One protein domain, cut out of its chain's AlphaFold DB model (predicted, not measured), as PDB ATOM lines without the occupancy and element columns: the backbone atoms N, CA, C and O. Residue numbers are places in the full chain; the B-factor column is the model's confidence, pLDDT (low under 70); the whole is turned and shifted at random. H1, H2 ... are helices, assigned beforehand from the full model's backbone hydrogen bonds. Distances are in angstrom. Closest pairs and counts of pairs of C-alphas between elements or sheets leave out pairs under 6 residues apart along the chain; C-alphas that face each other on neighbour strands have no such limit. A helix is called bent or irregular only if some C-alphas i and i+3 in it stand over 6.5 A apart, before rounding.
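AT A GLANCE: This is residues 3 to 68 and 75 to 147 of the 155 residues of an uncharacterized protein of SAR202 cluster bacterium (UniProt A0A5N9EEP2). Two long helices, H4 and H1, lie side by side and run opposite ways as a long rod, with a loose head made of H3, H2 and their links at the end where H1 ends and H4 begins. At the other end H4 kinks sharply near residue 140, and its last residues turn across the end of the rod, near the first printed residue. The printed part has 139 residues, with four named helices in the order H1, H2, H3, H4, no named strand, and the class all helix. It is extended, with a radius of gyration of the C-alphas of 23.9 A and spans of 74 by 26 by 23 A.

IN THESE COORDINATES: Find C-alpha 105 at (172.317, 257.183, 92.832); from there H4, residues 105 to 147, runs to C-alpha 147 at (199.101, 223.069, 122.172), 52.4 A away. H4 is irregular: C-alphas 139 and 142 are 7.8 A apart, and it has a kink of 96 degrees near residue 140. Go next to C-alpha 9 at (186.679, 221.990, 126.439), where H1, residues 9 to 43, sets out on its 50.2 A. H3, residues 84 to 99, is 23.4 A long, with a kink of 27 degrees near residue 92; it is neither bent nor irregular, but only just, with C-alphas 92 and 95 at 6.3 A. H2 is residues 54 to 64.

HOW THE PARTS SIT: Look first at Gly 21 and Gly 126, whose C-alphas, 4.2 A apart, are the closest of H1 and H4. These two helices touch at a shallow tilt of 22 degrees, opposite ways. H3, with residues 89 to 96 alone, touches residues 38 to 42 of H1; the closest C-alphas are those of Leu 42 and Ala 93, 5.8 A apart. Their tilt of 36 degrees is only just steep, and they run opposite ways. H3 and H4 only just touch, with 3 pairs of C-alphas within 8 A, the closest those of Val 97 and Ala 108 at 5.6 A; the tilt is a steep 58 degrees, the same way. H2 touches no helix: it is apart from H1 and H3, and close but not clearly touching H4, the closest C-alphas being those of Arg 64 and Ile 105, 7.4 A apart. In H1 and H2 every O i to N i+4 pair is within hydrogen-bond range; in H3 it is 10 of 12 and in H4 31 of 39. The helix packing is mostly crossed, at more than a shallow tilt, but only just: 1 of 3 touching pairs is at a shallow tilt.

THE WHOLE: The C-alphas of Pro 77 and Lys 142, the two farthest apart, are 74.7 A from each other, while those of Asn 3 and Pro 147, the first and last printed, are 5.0 A apart. Residues 69 to 74 are not printed, and C-alphas 68 and 75 stand 15.9 A apart across this cut, in the link from H2 to H3. The link from H3 to H4 is tight, and that from H1 to H2 is short. Look for low confidence in residues 43 to 68 and 75 to 83, among the 43 residues with pLDDT under 70; the mean of the printed part is 76.8.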
ATOM      1  N   ASN A   3     198.892 221.502 118.002       67.25
ATOM      2  CA  ASN A   3     198.118 220.274 118.196       67.25
ATOM      3  C   ASN A   3     196.804 220.560 118.941       67.25
ATOM      4  O   ASN A   3     196.725 220.452 120.167       67.25
ATOM      5  N   PHE A   4     195.756 220.901 118.187       68.50
ATOM      6  CA  PHE A   4     194.429 221.203 118.732       68.50
ATOM      7  C   PHE A   4     193.760 220.006 119.442       68.50
ATOM      8  O   PHE A   4     192.833 220.216 120.216       68.50
ATOM      9  N   ARG A   5     194.242 218.760 119.274       65.06
ATOM     10  CA  ARG A   5     193.712 217.590 120.012       65.06
ATOM     11  C   ARG A   5     193.998 217.650 121.514       65.06
ATOM     12  O   ARG A   5     193.336 216.970 122.288       65.06
ATOM     13  N   LEU A   6     194.983 218.451 121.923       68.50
ATOM     14  CA  LEU A   6     195.344 218.660 123.328       68.50
ATOM     15  C   LEU A   6     194.470 219.720 124.015       68.50
ATOM     16  O   LEU A   6     194.623 219.962 125.219       68.50
ATOM     17  N   LEU A   7     193.563 220.362 123.272       73.56
ATOM     18  CA  LEU A   7     192.620 221.314 123.838       73.56
ATOM     19  C   LEU A   7     191.539 220.572 124.614       73.56
ATOM     20  O   LEU A   7     190.774 219.782 124.072       73.56
ATOM     21  N   GLY A   8     191.464 220.864 125.910       79.50
ATOM     22  CA  GLY A   8     190.261 220.567 126.681       79.50
ATOM     23  C   GLY A   8     189.121 221.509 126.282       79.50
ATOM     24  O   GLY A   8     189.354 222.530 125.639       79.50
ATOM     25  N   VAL A   9     187.903 221.219 126.747       84.19
ATOM     26  CA  VAL A   9     186.679 221.990 126.439       84.19
ATOM     27  C   VAL A   9     186.882 223.504 126.590       84.19
ATOM     28  O   VAL A   9     186.558 224.258 125.682       84.19
ATOM     29  N   ARG A  10     187.494 223.954 127.695       84.56
ATOM     30  CA  ARG A  10     187.778 225.381 127.952       84.56
ATOM     31  C   ARG A  10     188.725 226.001 126.922       84.56
ATOM     32  O   ARG A  10     188.488 227.111 126.464       84.56
ATOM     33  N   GLY A  11     189.765 225.269 126.523       84.31
ATOM     34  CA  GLY A  11     190.680 225.712 125.474       84.31
ATOM     35  C   GLY A  11     189.951 225.861 124.139       84.31
ATOM     36  O   GLY A  11     190.050 226.908 123.507       84.31
ATOM     37  N   SER A  12     189.156 224.859 123.752       87.00
ATOM     38  CA  SER A  12     188.360 224.898 122.518       87.00
ATOM     39  C   SER A  12     187.375 226.069 122.497       87.00
ATOM     40  O   SER A  12     187.278 226.760 121.488       87.00
ATOM     41  N   VAL A  13     186.695 226.342 123.617       87.94
ATOM     42  CA  VAL A  13     185.793 227.500 123.742       87.94
ATOM     43  C   VAL A  13     186.570 228.815 123.633       87.94
ATOM     44  O   VAL A  13     186.132 229.707 122.916       87.94
ATOM     45  N   GLY A  14     187.740 228.936 124.268       87.25
ATOM     46  CA  GLY A  14     188.585 230.131 124.153       87.25
ATOM     47  C   GLY A  14     188.998 230.429 122.708       87.25
ATOM     48  O   GLY A  14     188.829 231.553 122.237       87.25
ATOM     49  N   TYR A  15     189.466 229.416 121.972       88.75
ATOM     50  CA  TYR A  15     189.796 229.565 120.550       88.75
ATOM     51  C   TYR A  15     188.576 229.862 119.683       88.75
ATOM     52  O   TYR A  15     188.692 230.650 118.750       88.75
ATOM     53  N   LEU A  16     187.417 229.272 119.987       90.81
ATOM     54  CA  LEU A  16     186.177 229.567 119.276       90.81
ATOM     55  C   LEU A  16     185.770 231.034 119.461       90.81
ATOM     56  O   LEU A  16     185.473 231.702 118.478       90.81
ATOM     57  N   VAL A  17     185.808 231.554 120.693       91.06
ATOM     58  CA  VAL A  17     185.499 232.966 120.985       91.06
ATOM     59  C   VAL A  17     186.454 233.896 120.237       91.06
ATOM     60  O   VAL A  17     186.001 234.835 119.582       91.06
ATOM     61  N   LEU A  18     187.759 233.604 120.275       91.19
ATOM     62  CA  LEU A  18     188.773 234.380 119.561       91.19
ATOM     63  C   LEU A  18     188.549 234.346 118.041       91.19
ATOM     64  O   LEU A  18     188.549 235.386 117.386       91.19
ATOM     65  N   PHE A  19     188.313 233.159 117.479       93.31
ATOM     66  CA  PHE A  19     188.074 232.971 116.050       93.31
ATOM     67  C   PHE A  19     186.799 233.678 115.580       93.31
ATOM     68  O   PHE A  19     186.831 234.396 114.582       93.31
ATOM     69  N   CYS A  20     185.698 233.553 116.325       94.06
ATOM     70  CA  CYS A  20     184.468 234.293 116.049       94.06
ATOM     71  C   CYS A  20     184.718 235.805 116.083       94.06
ATOM     72  O   CYS A  20     184.281 236.517 115.181       94.06
ATOM     73  N   GLY A  21     185.475 236.295 117.072       91.31
ATOM     74  CA  GLY A  21     185.881 237.697 117.146       91.31
ATOM     75  C   GLY A  21     186.619 238.160 115.888       91.31
ATOM     76  O   GLY A  21     186.322 239.238 115.371       91.31
ATOM     77  N   PHE A  22     187.551 237.356 115.369       92.44
ATOM     78  CA  PHE A  22     188.256 237.654 114.118       92.44
ATOM     79  C   PHE A  22     187.338 237.637 112.895       92.44
ATOM     80  O   PHE A  22     187.442 238.536 112.065       92.44
ATOM     81  N   ILE A  23     186.416 236.672 112.792       94.94
ATOM     82  CA  ILE A  23     185.440 236.626 111.692       94.94
ATOM     83  C   ILE A  23     184.624 237.916 111.646       94.94
ATOM     84  O   ILE A  23     184.479 238.506 110.578       94.94
ATOM     85  N   PHE A  24     184.123 238.384 112.788       93.50
ATOM     86  CA  PHE A  24     183.316 239.601 112.828       93.50
ATOM     87  C   PHE A  24     184.096 240.851 112.402       93.50
ATOM     88  O   PHE A  24     183.567 241.662 111.643       93.50
ATOM     89  N   HIS A  25     185.365 240.973 112.798       91.25
ATOM     90  CA  HIS A  25     186.233 242.041 112.291       91.25
ATOM     91  C   HIS A  25     186.512 241.902 110.790       91.25
ATOM     92  O   HIS A  25     186.500 242.901 110.077       91.25
ATOM     93  N   GLY A  26     186.720 240.679 110.292       91.31
ATOM     94  CA  GLY A  26     186.917 240.420 108.866       91.31
ATOM     95  C   GLY A  26     185.699 240.812 108.027       91.31
ATOM     96  O   GLY A  26     185.843 241.497 107.017       91.31
ATOM     97  N   LEU A  27     184.493 240.453 108.474       90.12
ATOM     98  CA  LEU A  27     183.243 240.859 107.825       90.12
ATOM     99  C   LEU A  27     183.075 242.383 107.829       90.12
ATOM    100  O   LEU A  27     182.749 242.959 106.793       90.12
ATOM    101  N   ALA A  28     183.347 243.040 108.961       90.31
ATOM    102  CA  ALA A  28     183.303 244.498 109.053       90.31
ATOM    103  C   ALA A  28     184.315 245.168 108.107       90.31
ATOM    104  O   ALA A  28     183.977 246.145 107.442       90.31
ATOM    105  N   PHE A  29     185.527 244.617 107.996       90.44
ATOM    106  CA  PHE A  29     186.559 245.105 107.082       90.44
ATOM    107  C   PHE A  29     186.133 244.983 105.614       90.44
ATOM    108  O   PHE A  29     186.189 245.969 104.882       90.44
ATOM    109  N   VAL A  30     185.646 243.810 105.190       88.00
ATOM    110  CA  VAL A  30     185.159 243.598 103.813       88.00
ATOM    111  C   VAL A  30     184.022 244.565 103.482       88.00
ATOM    112  O   VAL A  30     183.998 245.141 102.395       88.00
ATOM    113  N   GLN A  31     183.099 244.784 104.422       85.81
ATOM    114  CA  GLN A  31     182.008 245.744 104.250       85.81
ATOM    115  C   GLN A  31     182.509 247.189 104.164       85.81
ATOM    116  O   GLN A  31     181.997 247.951 103.348       85.81
ATOM    117  N   MET A  32     183.515 247.563 104.958       87.38
ATOM    118  CA  MET A  32     184.123 248.892 104.900       87.38
ATOM    119  C   MET A  32     184.808 249.144 103.552       87.38
ATOM    120  O   MET A  32     184.608 250.205 102.967       87.38
ATOM    121  N   GLU A  33     185.567 248.178 103.034       86.06
ATOM    122  CA  GLU A  33     186.222 248.301 101.724       86.06
ATOM    123  C   GLU A  33     185.212 248.304 100.572       86.06
ATOM    124  O   GLU A  33     185.315 249.117  99.657       86.06
ATOM    125  N   THR A  34     184.172 247.474 100.658       82.38
ATOM    126  CA  THR A  34     183.082 247.465  99.669       82.38
ATOM    127  C   THR A  34     182.348 248.806  99.658       82.38
ATOM    128  O   THR A  34     182.087 249.361  98.594       82.38
ATOM    129  N   ARG A  35     182.071 249.376 100.841       82.19
ATOM    130  CA  ARG A  35     181.506 250.724 100.970       82.19
ATOM    131  C   ARG A  35     182.414 251.765 100.323       82.19
ATOM    132  O   ARG A  35     181.920 252.554  99.531       82.19
ATOM    133  N   ARG A  36     183.711 251.771 100.647       81.44
ATOM    134  CA  ARG A  36     184.670 252.734 100.081       81.44
ATOM    135  C   ARG A  36     184.694 252.667  98.564       81.44
ATOM    136  O   ARG A  36     184.610 253.703  97.924       81.44
ATOM    137  N   PHE A  37     184.739 251.461  98.004       80.38
ATOM    138  CA  PHE A  37     184.694 251.252  96.560       80.38
ATOM    139  C   PHE A  37     183.392 251.779  95.933       80.38
ATOM    140  O   PHE A  37     183.426 252.420  94.883       80.38
ATOM    141  N   TYR A  38     182.241 251.554  96.573       77.56
ATOM    142  CA  TYR A  38     180.959 252.058  96.075       77.56
ATOM    143  C   TYR A  38     180.828 253.576  96.204       77.56
ATOM    144  O   TYR A  38     180.358 254.218  95.269       77.56
ATOM    145  N   GLU A  39     181.265 254.160  97.320       75.62
ATOM    146  CA  GLU A  39     181.312 255.615  97.496       75.62
ATOM    147  C   GLU A  39     182.235 256.257  96.464       75.62
ATOM    148  O   GLU A  39     181.833 257.219  95.824       75.62
ATOM    149  N   ASP A  40     183.420 255.693  96.239       74.88
ATOM    150  CA  ASP A  40     184.356 256.134  95.204       74.88
ATOM    151  C   ASP A  40     183.703 256.074  93.813       74.88
ATOM    152  O   ASP A  40     183.659 257.066  93.097       74.88
ATOM    153  N   THR A  41     183.064 254.957  93.467       72.25
ATOM    154  CA  THR A  41     182.415 254.792  92.157       72.25
ATOM    155  C   THR A  41     181.229 255.748  91.946       72.25
ATOM    156  O   THR A  41     181.005 256.219  90.830       72.25
ATOM    157  N   LEU A  42     180.437 256.028  92.989       71.88
ATOM    158  CA  LEU A  42     179.253 256.892  92.882       71.88
ATOM    159  C   LEU A  42     179.578 258.384  93.028       71.88
ATOM    160  O   LEU A  42     178.948 259.206  92.362       71.88
ATOM    161  N   LEU A  43     180.525 258.736  93.900       68.50
ATOM    162  CA  LEU A  43     180.839 260.119  94.265       68.50
ATOM    163  C   LEU A  43     182.056 260.661  93.518       68.50
ATOM    164  O   LEU A  43     182.029 261.833  93.126       68.50
ATOM    165  N   ASN A  44     183.102 259.852  93.303       62.72
ATOM    166  CA  ASN A  44     184.306 260.357  92.655       62.72
ATOM    167  C   ASN A  44     184.101 260.565  91.158       62.72
ATOM    168  O   ASN A  44     183.430 259.821  90.441       62.72
ATOM    169  N   GLU A  45     184.631 261.703  90.721       55.03
ATOM    170  CA  GLU A  45     184.441 262.248  89.393       55.03
ATOM    171  C   GLU A  45     185.149 261.393  88.332       55.03
ATOM    172  O   GLU A  45     186.285 260.968  88.544       55.03
ATOM    173  N   PRO A  46     184.558 261.218  87.138       51.59
ATOM    174  CA  PRO A  46     185.373 260.971  85.960       51.59
ATOM    175  C   PRO A  46     186.265 262.209  85.753       51.59
ATOM    176  O   PRO A  46     185.801 263.352  85.824       51.59
ATOM    177  N   TYR A  47     187.561 261.981  85.546       47.19
ATOM    178  CA  TYR A  47     188.559 263.015  85.269       47.19
ATOM    179  C   TYR A  47     188.040 264.025  84.225       47.19
ATOM    180  O   TYR A  47     187.780 263.628  83.100       47.19
ATOM    181  N   GLY A  48     187.906 265.314  84.582       48.66
ATOM    182  CA  GLY A  48     187.544 266.395  83.637       48.66
ATOM    183  C   GLY A  48     186.433 267.360  84.085       48.66
ATOM    184  O   GLY A  48     186.221 268.401  83.464       48.66
ATOM    185  N   PHE A  49     185.765 267.105  85.212       53.03
ATOM    186  CA  PHE A  49     184.763 268.032  85.768       53.03
ATOM    187  C   PHE A  49     185.355 269.377  86.210       53.03
ATOM    188  O   PHE A  49     184.768 270.430  85.976       53.03
ATOM    189  N   ASN A  50     186.557 269.364  86.787       48.09
ATOM    190  CA  ASN A  50     187.245 270.587  87.208       48.09
ATOM    191  C   ASN A  50     187.682 271.493  86.045       48.09
ATOM    192  O   ASN A  50     187.947 272.671  86.279       48.09
ATOM    193  N   SER A  51     187.737 270.978  84.810       55.59
ATOM    194  CA  SER A  51     187.962 271.794  83.606       55.59
ATOM    195  C   SER A  51     186.696 272.464  83.070       55.59
ATOM    196  O   SER A  51     186.796 273.320  82.192       55.59
ATOM    197  N   LEU A  52     185.516 272.114  83.590       59.81
ATOM    198  CA  LEU A  52     184.269 272.795  83.256       59.81
ATOM    199  C   LEU A  52     184.152 274.102  84.042       59.81
ATOM    200  O   LEU A  52     184.675 274.242  85.152       59.81
ATOM    201  N   ASN A  53     183.445 275.070  83.463       69.00
ATOM    202  CA  ASN A  53     183.175 276.318  84.167       69.00
ATOM    203  C   ASN A  53     182.220 276.086  85.356       69.00
ATOM    204  O   ASN A  53     181.529 275.071  85.443       69.00
ATOM    205  N   GLU A  54     182.196 277.030  86.294       67.94
ATOM    206  CA  GLU A  54     181.488 276.894  87.573       67.94
ATOM    207  C   GLU A  54     179.997 276.559  87.418       67.94
ATOM    208  O   GLU A  54     179.508 275.636  88.064       67.94
ATOM    209  N   ILE A  55     179.320 277.216  86.474       66.88
ATOM    210  CA  ILE A  55     177.896 277.003  86.176       66.88
ATOM    211  C   ILE A  55     177.649 275.585  85.636       66.88
ATOM    212  O   ILE A  55     176.697 274.919  86.039       66.88
ATOM    213  N   GLN A  56     178.517 275.093  84.748       63.94
ATOM    214  CA  GLN A  56     178.414 273.738  84.196       63.94
ATOM    215  C   GLN A  56     178.644 272.671  85.266       63.94
ATOM    216  O   GLN A  56     177.928 271.670  85.288       63.94
ATOM    217  N   ARG A  57     179.601 272.889  86.179       66.75
ATOM    218  CA  ARG A  57     179.834 271.978  87.311       66.75
ATOM    219  C   ARG A  57     178.620 271.904  88.227       66.75
ATOM    220  O   ARG A  57     178.222 270.800  88.584       66.75
ATOM    221  N   GLU A  58     178.005 273.039  88.564       62.88
ATOM    222  CA  GLU A  58     176.779 273.061  89.373       62.88
ATOM    223  C   GLU A  58     175.622 272.337  88.672       62.88
ATOM    224  O   GLU A  58     174.941 271.512  89.277       62.88
ATOM    225  N   GLN A  59     175.419 272.576  87.375       60.97
ATOM    226  CA  GLN A  59     174.343 271.930  86.616       60.97
ATOM    227  C   GLN A  59     174.540 270.414  86.478       60.97
ATOM    228  O   GLN A  59     173.579 269.653  86.609       60.97
ATOM    229  N   LEU A  60     175.777 269.955  86.271       64.25
ATOM    230  CA  LEU A  60     176.109 268.530  86.272       64.25
ATOM    231  C   LEU A  60     176.002 267.911  87.671       64.25
ATOM    232  O   LEU A  60     175.591 266.759  87.783       64.25
ATOM    233  N   TRP A  61     176.322 268.658  88.731       61.06
ATOM    234  CA  TRP A  61     176.126 268.226  90.116       61.06
ATOM    235  C   TRP A  61     174.646 267.951  90.413       61.06
ATOM    236  O   TRP A  61     174.308 266.872  90.901       61.06
ATOM    237  N   PHE A  62     173.746 268.860  90.021       56.78
ATOM    238  CA  PHE A  62     172.300 268.632  90.125       56.78
ATOM    239  C   PHE A  62     171.823 267.470  89.241       56.78
ATOM    240  O   PHE A  62     170.976 266.688  89.669       56.78
ATOM    241  N   ALA A  63     172.403 267.288  88.051       57.50
ATOM    242  CA  ALA A  63     172.093 266.150  87.186       57.50
ATOM    243  C   ALA A  63     172.491 264.784  87.782       57.50
ATOM    244  O   ALA A  63     171.868 263.774  87.453       57.50
ATOM    245  N   ARG A  64     173.510 264.726  88.656       60.62
ATOM    246  CA  ARG A  64     173.916 263.486  89.346       60.62
ATOM    247  C   ARG A  64     172.924 263.033  90.416       60.62
ATOM    248  O   ARG A  64     172.852 261.839  90.692       60.62
ATOM    249  N   MET A  65     172.189 263.961  91.030       53.84
ATOM    250  CA  MET A  65     171.357 263.662  92.202       53.84
ATOM    251  C   MET A  65     170.062 262.902  91.867       53.84
ATOM    252  O   MET A  65     169.492 262.302  92.774       53.84
ATOM    253  N   ASP A  66     169.632 262.857  90.597       52.22
ATOM    254  CA  ASP A  66     168.271 262.398  90.256       52.22
ATOM    255  C   ASP A  66     168.123 261.538  88.984       52.22
ATOM    256  O   ASP A  66     167.004 261.213  88.593       52.22
ATOM    257  N   ILE A  67     169.207 261.123  88.315       55.91
ATOM    258  CA  ILE A  67     169.092 260.414  87.026       55.91
ATOM    259  C   ILE A  67     169.815 259.070  87.064       55.91
ATOM    260  O   ILE A  67     171.023 259.009  86.848       55.91
ATOM    261  N   VAL A  68     169.075 257.971  87.242       53.09
ATOM    262  CA  VAL A  68     169.528 256.665  86.715       53.09
ATOM    263  C   VAL A  68     168.445 255.931  85.933       53.09
ATOM    264  O   VAL A  68     168.798 255.306  84.933       53.09
ATOM    265  N   HIS A  75     164.069 269.960  82.491       47.25
ATOM    266  CA  HIS A  75     164.512 271.265  82.952       47.25
ATOM    267  C   HIS A  75     166.042 271.405  82.922       47.25
ATOM    268  O   HIS A  75     166.529 272.495  83.203       47.25
ATOM    269  N   ILE A  76     166.809 270.345  82.613       51.25
ATOM    270  CA  ILE A  76     168.263 270.467  82.432       51.25
ATOM    271  C   ILE A  76     168.519 270.795  80.954       51.25
ATOM    272  O   ILE A  76     168.331 269.930  80.100       51.25
ATOM    273  N   PRO A  77     168.935 272.031  80.618       51.06
ATOM    274  CA  PRO A  77     169.075 272.496  79.237       51.06
ATOM    275  C   PRO A  77     170.367 271.994  78.565       51.06
ATOM    276  O   PRO A  77     170.826 272.584  77.588       51.06
ATOM    277  N   ILE A  78     170.987 270.942  79.104       55.66
ATOM    278  CA  ILE A  78     172.290 270.434  78.681       55.66
ATOM    279  C   ILE A  78     172.143 268.971  78.293       55.66
ATOM    280  O   ILE A  78     171.677 268.152  79.082       55.66
ATOM    281  N   ASP A  79     172.588 268.643  77.083       62.75
ATOM    282  CA  ASP A  79     172.741 267.259  76.662       62.75
ATOM    283  C   ASP A  79     173.979 266.648  77.337       62.75
ATOM    284  O   ASP A  79     175.121 266.857  76.924       62.75
ATOM    285  N   LEU A  80     173.741 265.931  78.435       61.75
ATOM    286  CA  LEU A  80     174.779 265.316  79.262       61.75
ATOM    287  C   LEU A  80     175.508 264.184  78.524       61.75
ATOM    288  O   LEU A  80     176.666 263.899  78.821       61.75
ATOM    289  N   GLU A  81     174.862 263.570  77.528       62.47
ATOM    290  CA  GLU A  81     175.445 262.480  76.743       62.47
ATOM    291  C   GLU A  81     176.551 262.962  75.801       62.47
ATOM    292  O   GLU A  81     177.287 262.131  75.277       62.47
ATOM    293  N   VAL A  82     176.719 264.273  75.594       66.00
ATOM    294  CA  VAL A  82     177.795 264.843  74.763       66.00
ATOM    295  C   VAL A  82     179.148 264.799  75.483       66.00
ATOM    296  O   VAL A  82     180.187 264.691  74.829       66.00
ATOM    297  N   TYR A  83     179.148 264.810  76.818       66.38
ATOM    298  CA  TYR A  83     180.361 264.816  77.632       66.38
ATOM    299  C   TYR A  83     180.874 263.388  77.825       66.38
ATOM    300  O   TYR A  83     180.178 262.516  78.356       66.38
ATOM    301  N   GLN A  84     182.099 263.131  77.370       70.31
ATOM    302  CA  GLN A  84     182.714 261.806  77.440       70.31
ATOM    303  C   GLN A  84     182.849 261.336  78.892       70.31
ATOM    304  O   GLN A  84     182.498 260.203  79.206       70.31
ATOM    305  N   GLU A  85     183.248 262.241  79.773       66.38
ATOM    306  CA  GLU A  85     183.452 262.019  81.197       66.38
ATOM    307  C   GLU A  85     182.147 261.574  81.868       66.38
ATOM    308  O   GLU A  85     182.106 260.562  82.565       66.38
ATOM    309  N   TYR A  86     181.043 262.278  81.597       69.00
ATOM    310  CA  TYR A  86     179.723 261.913  82.118       69.00
ATOM    311  C   TYR A  86     179.281 260.524  81.634       69.00
ATOM    312  O   TYR A  86     178.763 259.735  82.427       69.00
ATOM    313  N   ARG A  87     179.522 260.189  80.356       70.75
ATOM    314  CA  ARG A  87     179.221 258.853  79.811       70.75
ATOM    315  C   ARG A  87     180.042 257.753  80.482       70.75
ATOM    316  O   ARG A  87     179.479 256.715  80.827       70.75
ATOM    317  N   GLU A  88     181.340 257.968  80.673       71.25
ATOM    318  CA  GLU A  88     182.247 257.000  81.305       71.25
ATOM    319  C   GLU A  88     181.886 256.751  82.774       71.25
ATOM    320  O   GLU A  88     181.831 255.602  83.230       71.25
ATOM    321  N   TRP A  89     181.543 257.810  83.506       74.44
ATOM    322  CA  TRP A  89     181.031 257.670  84.865       74.44
ATOM    323  C   TRP A  89     179.685 256.957  84.898       74.44
ATOM    324  O   TRP A  89     179.527 256.013  85.671       74.44
ATOM    325  N   MET A  90     178.739 257.304  84.018       72.81
ATOM    326  CA  MET A  90     177.455 256.605  83.987       72.81
ATOM    327  C   MET A  90     177.593 255.119  83.632       72.81
ATOM    328  O   MET A  90     176.845 254.290  84.158       72.81
ATOM    329  N   TYR A  91     178.559 254.767  82.781       72.12
ATOM    330  CA  TYR A  91     178.888 253.374  82.473       72.12
ATOM    331  C   TYR A  91     179.369 252.605  83.713       72.12
ATOM    332  O   TYR A  91     179.075 251.420  83.849       72.12
ATOM    333  N   SER A  92     180.044 253.286  84.639       72.81
ATOM    334  CA  SER A  92     180.557 252.708  85.887       72.81
ATOM    335  C   SER A  92     179.502 252.689  87.004       72.81
ATOM    336  O   SER A  92     179.351 251.690  87.708       72.81
ATOM    337  N   ALA A  93     178.713 253.758  87.135       74.50
ATOM    338  CA  ALA A  93     177.721 253.924  88.193       74.50
ATOM    339  C   ALA A  93     176.426 253.123  87.950       74.50
ATOM    340  O   ALA A  93     175.869 252.557  88.891       74.50
ATOM    341  N   ARG A  94     175.939 253.012  86.704       76.62
ATOM    342  CA  ARG A  94     174.666 252.319  86.404       76.62
ATOM    343  C   ARG A  94     174.672 250.829  86.790       76.62
ATOM    344  O   ARG A  94     173.694 250.387  87.397       76.62
ATOM    345  N   PRO A  95     175.720 250.033  86.489       79.06
ATOM    346  CA  PRO A  95     175.797 248.648  86.953       79.06
ATOM    347  C   PRO A  95     175.761 248.539  88.478       79.06
ATOM    348  O   PRO A  95     175.104 247.644  89.007       79.06
ATOM    349  N   LEU A  96     176.417 249.470  89.180       78.88
ATOM    350  CA  LEU A  96     176.457 249.502  90.637       78.88
ATOM    351  C   LEU A  96     175.076 249.804  91.236       78.88
ATOM    352  O   LEU A  96     174.596 249.038  92.071       78.88
ATOM    353  N   VAL A  97     174.402 250.849  90.754       78.81
ATOM    354  CA  VAL A  97     173.037 251.215  91.174       78.81
ATOM    355  C   VAL A  97     172.068 250.045  90.965       78.81
ATOM    356  O   VAL A  97     171.329 249.675  91.877       78.81
ATOM    357  N   LYS A  98     172.163 249.368  89.812       82.12
ATOM    358  CA  LYS A  98     171.375 248.163  89.521       82.12
ATOM    359  C   LYS A  98     171.717 246.992  90.448       82.12
ATOM    360  O   LYS A  98     170.818 246.276  90.878       82.12
ATOM    361  N   SER A  99     172.997 246.781  90.766       83.31
ATOM    362  CA  SER A  99     173.428 245.708  91.677       83.31
ATOM    363  C   SER A  99     172.920 245.906  93.110       83.31
ATOM    364  O   SER A  99     172.660 244.929  93.808       83.31
ATOM    365  N   LEU A 100     172.722 247.163  93.515       81.81
ATOM    366  CA  LEU A 100     172.130 247.559  94.793       81.81
ATOM    367  C   LEU A 100     170.595 247.619  94.745       81.81
ATOM    368  O   LEU A 100     169.980 248.050  95.717       81.81
ATOM    369  N   ASN A 101     169.973 247.200  93.634       84.75
ATOM    370  CA  ASN A 101     168.524 247.229  93.416       84.75
ATOM    371  C   ASN A 101     167.893 248.598  93.740       84.75
ATOM    372  O   ASN A 101     166.822 248.678  94.338       84.75
ATOM    373  N   SER A 102     168.602 249.673  93.395       78.56
ATOM    374  CA  SER A 102     168.180 251.055  93.624       78.56
ATOM    375  C   SER A 102     167.767 251.708  92.302       78.56
ATOM    376  O   SER A 102     168.336 251.395  91.260       78.56
ATOM    377  N   GLU A 103     166.797 252.622  92.345       74.38
ATOM    378  CA  GLU A 103     166.277 253.327  91.154       74.38
ATOM    379  C   GLU A 103     167.176 254.504  90.721       74.38
ATOM    380  O   GLU A 103     167.150 254.952  89.576       74.38
ATOM    381  N   ASN A 104     167.993 255.029  91.642       69.75
ATOM    382  CA  ASN A 104     168.888 256.158  91.400       69.75
ATOM    383  C   ASN A 104     170.125 256.137  92.319       69.75
ATOM    384  O   ASN A 104     170.243 255.308  93.226       69.75
ATOM    385  N   ILE A 105     171.071 257.047  92.058       70.38
ATOM    386  CA  ILE A 105     172.317 257.183  92.832       70.38
ATOM    387  C   ILE A 105     172.031 257.554  94.286       70.38
ATOM    388  O   ILE A 105     172.679 257.016  95.177       70.38
ATOM    389  N   SER A 106     171.050 258.421  94.540       69.38
ATOM    390  CA  SER A 106     170.664 258.824  95.895       69.38
ATOM    391  C   SER A 106     170.180 257.630  96.726       69.38
ATOM    392  O   SER A 106     170.671 257.415  97.831       69.38
ATOM    393  N   GLY A 107     169.324 256.773  96.164       73.31
ATOM    394  CA  GLY A 107     168.878 255.528  96.792       73.31
ATOM    395  C   GLY A 107     170.011 254.513  96.967       73.31
ATOM    396  O   GLY A 107     170.112 253.869  98.010       73.31
ATOM    397  N   ALA A 108     170.927 254.423  95.997       78.94
ATOM    398  CA  ALA A 108     172.129 253.599  96.133       78.94
ATOM    399  C   ALA A 108     173.034 254.101  97.274       78.94
ATOM    400  O   ALA A 108     173.540 253.291  98.055       78.94
ATOM    401  N   LEU A 109     173.194 255.421  97.423       75.19
ATOM    402  CA  LEU A 109     173.929 256.043  98.527       75.19
ATOM    403  C   LEU A 109     173.234 255.808  99.868       75.19
ATOM    404  O   LEU A 109     173.914 255.471 100.833       75.19
ATOM    405  N   GLU A 110     171.906 255.897  99.950       78.25
ATOM    406  CA  GLU A 110     171.162 255.527 101.164       78.25
ATOM    407  C   GLU A 110     171.402 254.061 101.543       78.25
ATOM    408  O   GLU A 110     171.720 253.759 102.699       78.25
ATOM    409  N   HIS A 111     171.357 253.149 100.568       81.50
ATOM    410  CA  HIS A 111     171.711 251.745 100.772       81.50
ATOM    411  C   HIS A 111     173.145 251.593 101.297       81.50
ATOM    412  O   HIS A 111     173.387 250.836 102.242       81.50
ATOM    413  N   ILE A 112     174.097 252.353 100.759       80.75
ATOM    414  CA  ILE A 112     175.485 252.359 101.232       80.75
ATOM    415  C   ILE A 112     175.603 252.934 102.648       80.75
ATOM    416  O   ILE A 112     176.353 252.407 103.473       80.75
ATOM    417  N   VAL A 113     174.817 253.948 103.000       75.88
ATOM    418  CA  VAL A 113     174.767 254.478 104.367       75.88
ATOM    419  C   VAL A 113     174.256 253.413 105.342       75.88
ATOM    420  O   VAL A 113     174.783 253.312 106.454       75.88
ATOM    421  N   THR A 114     173.313 252.546 104.951       75.94
ATOM    422  CA  THR A 114     172.878 251.440 105.828       75.94
ATOM    423  C   THR A 114     173.985 250.417 106.120       75.94
ATOM    424  O   THR A 114     174.011 249.859 107.226       75.94
ATOM    425  N   LEU A 115     174.967 250.239 105.219       78.38
ATOM    426  CA  LEU A 115     176.158 249.420 105.489       78.38
ATOM    427  C   LEU A 115     176.953 249.953 106.694       78.38
ATOM    428  O   LEU A 115     177.513 249.143 107.428       78.38
ATOM    429  N   ASN A 116     176.937 251.260 106.998       78.19
ATOM    430  CA  ASN A 116     177.610 251.799 108.194       78.19
ATOM    431  C   ASN A 116     177.064 251.222 109.495       78.19
ATOM    432  O   ASN A 116     177.828 250.910 110.412       78.19
ATOM    433  N   ARG A 117     175.744 251.039 109.574       82.69
ATOM    434  CA  ARG A 117     175.110 250.438 110.749       82.69
ATOM    435  C   ARG A 117     175.537 248.979 110.911       82.69
ATOM    436  O   ARG A 117     175.796 248.541 112.030       82.69
ATOM    437  N   SER A 118     175.654 248.254 109.798       85.56
ATOM    438  CA  SER A 118     176.144 246.871 109.756       85.56
ATOM    439  C   SER A 118     177.624 246.765 110.152       85.56
ATOM    440  O   SER A 118     177.963 245.972 111.031       85.56
ATOM    441  N   ILE A 119     178.498 247.611 109.590       89.44
ATOM    442  CA  ILE A 119     179.931 247.674 109.926       89.44
ATOM    443  C   ILE A 119     180.113 247.937 111.423       89.44
ATOM    444  O   ILE A 119     180.881 247.236 112.088       89.44
ATOM    445  N   PHE A 120     179.381 248.912 111.974       90.88
ATOM    446  CA  PHE A 120     179.431 249.233 113.400       90.88
ATOM    447  C   PHE A 120     178.987 248.049 114.266       90.88
ATOM    448  O   PHE A 120     179.666 247.707 115.237       90.88
ATOM    449  N   LEU A 121     177.883 247.389 113.900       92.50
ATOM    450  CA  LEU A 121     177.375 246.219 114.613       92.50
ATOM    451  C   LEU A 121     178.412 245.088 114.640       92.50
ATOM    452  O   LEU A 121     178.738 244.585 115.717       92.50
ATOM    453  N   PHE A 122     178.965 244.714 113.483       91.94
ATOM    454  CA  PHE A 122     179.944 243.631 113.393       91.94
ATOM    455  C   PHE A 122     181.249 243.958 114.121       91.94
ATOM    456  O   PHE A 122     181.758 243.117 114.862       91.94
ATOM    457  N   THR A 123     181.742 245.191 114.003       92.62
ATOM    458  CA  THR A 123     182.923 245.650 114.754       92.62
ATOM    459  C   THR A 123     182.677 245.575 116.262       92.62
ATOM    460  O   THR A 123     183.518 245.078 117.007       92.62
ATOM    461  N   THR A 124     181.495 245.995 116.720       95.19
ATOM    462  CA  THR A 124     181.124 245.964 118.143       95.19
ATOM    463  C   THR A 124     181.042 244.533 118.674       95.19
ATOM    464  O   THR A 124     181.607 244.240 119.726       95.19
ATOM    465  N   ILE A 125     180.396 243.615 117.945       94.62
ATOM    466  CA  ILE A 125     180.332 242.193 118.325       94.62
ATOM    467  C   ILE A 125     181.742 241.589 118.369       94.62
ATOM    468  O   ILE A 125     182.098 240.909 119.336       94.62
ATOM    469  N   GLY A 126     182.564 241.873 117.354       93.06
ATOM    470  CA  GLY A 126     183.958 241.440 117.299       93.06
ATOM    471  C   GLY A 126     184.762 241.924 118.506       93.06
ATOM    472  O   GLY A 126     185.491 241.131 119.110       93.06
ATOM    473  N   LEU A 127     184.606 243.195 118.886       95.38
ATOM    474  CA  LEU A 127     185.264 243.799 120.045       95.38
ATOM    475  C   LEU A 127     184.804 243.158 121.360       95.38
ATOM    476  O   LEU A 127     185.642 242.804 122.188       95.38
ATOM    477  N   ILE A 128     183.496 242.953 121.540       95.88
ATOM    478  CA  ILE A 128     182.941 242.295 122.732       95.88
ATOM    479  C   ILE A 128     183.542 240.894 122.898       95.88
ATOM    480  O   ILE A 128     183.984 240.542 123.991       95.88
ATOM    481  N   LEU A 129     183.624 240.108 121.821       94.69
ATOM    482  CA  LEU A 129     184.220 238.769 121.864       94.69
ATOM    483  C   LEU A 129     185.711 238.805 122.220       94.69
ATOM    484  O   LEU A 129     186.168 237.969 122.998       94.69
ATOM    485  N   HIS A 130     186.460 239.788 121.714       92.12
ATOM    486  CA  HIS A 130     187.862 239.976 122.093       92.12
ATOM    487  C   HIS A 130     188.014 240.344 123.572       92.12
ATOM    488  O   HIS A 130     188.860 239.771 124.256       92.12
ATOM    489  N   ILE A 131     187.174 241.243 124.093       93.50
ATOM    490  CA  ILE A 131     187.178 241.610 125.516       93.50
ATOM    491  C   ILE A 131     186.871 240.382 126.381       93.50
ATOM    492  O   ILE A 131     187.599 240.105 127.334       93.50
ATOM    493  N   ILE A 132     185.841 239.607 126.023       92.44
ATOM    494  CA  ILE A 132     185.490 238.359 126.714       92.44
ATOM    495  C   ILE A 132     186.678 237.390 126.703       92.44
ATOM    496  O   ILE A 132     187.018 236.831 127.746       92.44
ATOM    497  N   PHE A 133     187.342 237.222 125.556       92.00
ATOM    498  CA  PHE A 133     188.527 236.373 125.458       92.00
ATOM    499  C   PHE A 133     189.640 236.838 126.405       92.00
ATOM    500  O   PHE A 133     190.164 236.019 127.155       92.00
ATOM    501  N   VAL A 134     189.961 238.136 126.433       92.44
ATOM    502  CA  VAL A 134     191.006 238.702 127.306       92.44
ATOM    503  C   VAL A 134     190.677 238.513 128.790       92.44
ATOM    504  O   VAL A 134     191.561 238.143 129.560       92.44
ATOM    505  N   ILE A 135     189.416 238.705 129.193       92.62
ATOM    506  CA  ILE A 135     188.966 238.495 130.582       92.62
ATOM    507  C   ILE A 135     189.115 237.025 130.991       92.62
ATOM    508  O   ILE A 135     189.528 236.724 132.109       92.62
ATOM    509  N   ILE A 136     188.772 236.103 130.093       89.88
ATOM    510  CA  ILE A 136     188.791 234.664 130.369       89.88
ATOM    511  C   ILE A 136     190.212 234.079 130.278       89.88
ATOM    512  O   ILE A 136     190.526 233.097 130.958       89.88
ATOM    513  N   LEU A 137     191.088 234.692 129.478       89.19
ATOM    514  CA  LEU A 137     192.452 234.242 129.209       89.19
ATOM    515  C   LEU A 137     193.257 233.863 130.466       89.19
ATOM    516  O   LEU A 137     193.784 232.751 130.473       89.19
ATOM    517  N   PRO A 138     193.353 234.679 131.538       89.12
ATOM    518  CA  PRO A 138     194.118 234.308 132.732       89.12
ATOM    519  C   PRO A 138     193.578 233.052 133.431       89.12
ATOM    520  O   PRO A 138     194.354 232.278 133.989       89.12
ATOM    521  N   PHE A 139     192.270 232.798 133.358       89.31
ATOM    522  CA  PHE A 139     191.653 231.623 133.976       89.31
ATOM    523  C   PHE A 139     191.852 230.352 133.148       89.31
ATOM    524  O   PHE A 139     191.886 229.256 133.709       89.31
ATOM    525  N   TRP A 140     191.936 230.476 131.821       88.88
ATOM    526  CA  TRP A 140     192.021 229.342 130.887       88.88
ATOM    527  C   TRP A 140     193.390 229.231 130.199       88.88
ATOM    528  O   TRP A 140     193.566 228.426 129.280       88.88
ATOM    529  N   TRP A 141     194.380 230.011 130.644       85.69
ATOM    530  CA  TRP A 141     195.720 230.066 130.051       85.69
ATOM    531  C   TRP A 141     196.385 228.692 129.996       85.69
ATOM    532  O   TRP A 141     197.010 228.332 128.997       85.69
ATOM    533  N   LYS A 142     196.223 227.885 131.051       84.44
ATOM    534  CA  LYS A 142     196.794 226.536 131.128       84.44
ATOM    535  C   LYS A 142     196.260 225.639 130.012       84.44
ATOM    536  O   LYS A 142     197.009 224.845 129.461       84.44
ATOM    537  N   GLU A 143     194.983 225.743 129.673       84.38
ATOM    538  CA  GLU A 143     194.348 224.957 128.618       84.38
ATOM    539  C   GLU A 143     194.658 225.500 127.225       84.38
ATOM    540  O   GLU A 143     194.909 224.706 126.320       84.38
ATOM    541  N   ILE A 144     194.676 226.824 127.066       83.19
ATOM    542  CA  ILE A 144     194.965 227.501 125.792       83.19
ATOM    543  C   ILE A 144     196.439 227.332 125.395       83.19
ATOM    544  O   ILE A 144     196.742 227.205 124.215       83.19
ATOM    545  N   SER A 145     197.358 227.268 126.363       82.75
ATOM    546  CA  SER A 145     198.799 227.130 126.106       82.75
ATOM    547  C   SER A 145     199.276 225.686 125.880       82.75
ATOM    548  O   SER A 145     200.371 225.480 125.351       82.75
ATOM    549  N   LYS A 146     198.464 224.669 126.218       81.06
ATOM    550  CA  LYS A 146     198.791 223.236 126.027       81.06
ATOM    551  C   LYS A 146     199.291 222.892 124.617       81.06
ATOM    552  O   LYS A 146     200.290 222.181 124.525       81.06
ATOM    553  N   PRO A 147     198.661 223.376 123.530       77.75
ATOM    554  CA  PRO A 147     199.101 223.069 122.172       77.75
ATOM    555  C   PRO A 147     200.478 223.637 121.801       77.75
ATOM    556  O   PRO A 147     201.069 223.157 120.836       77.75
TER     557      PRO A 147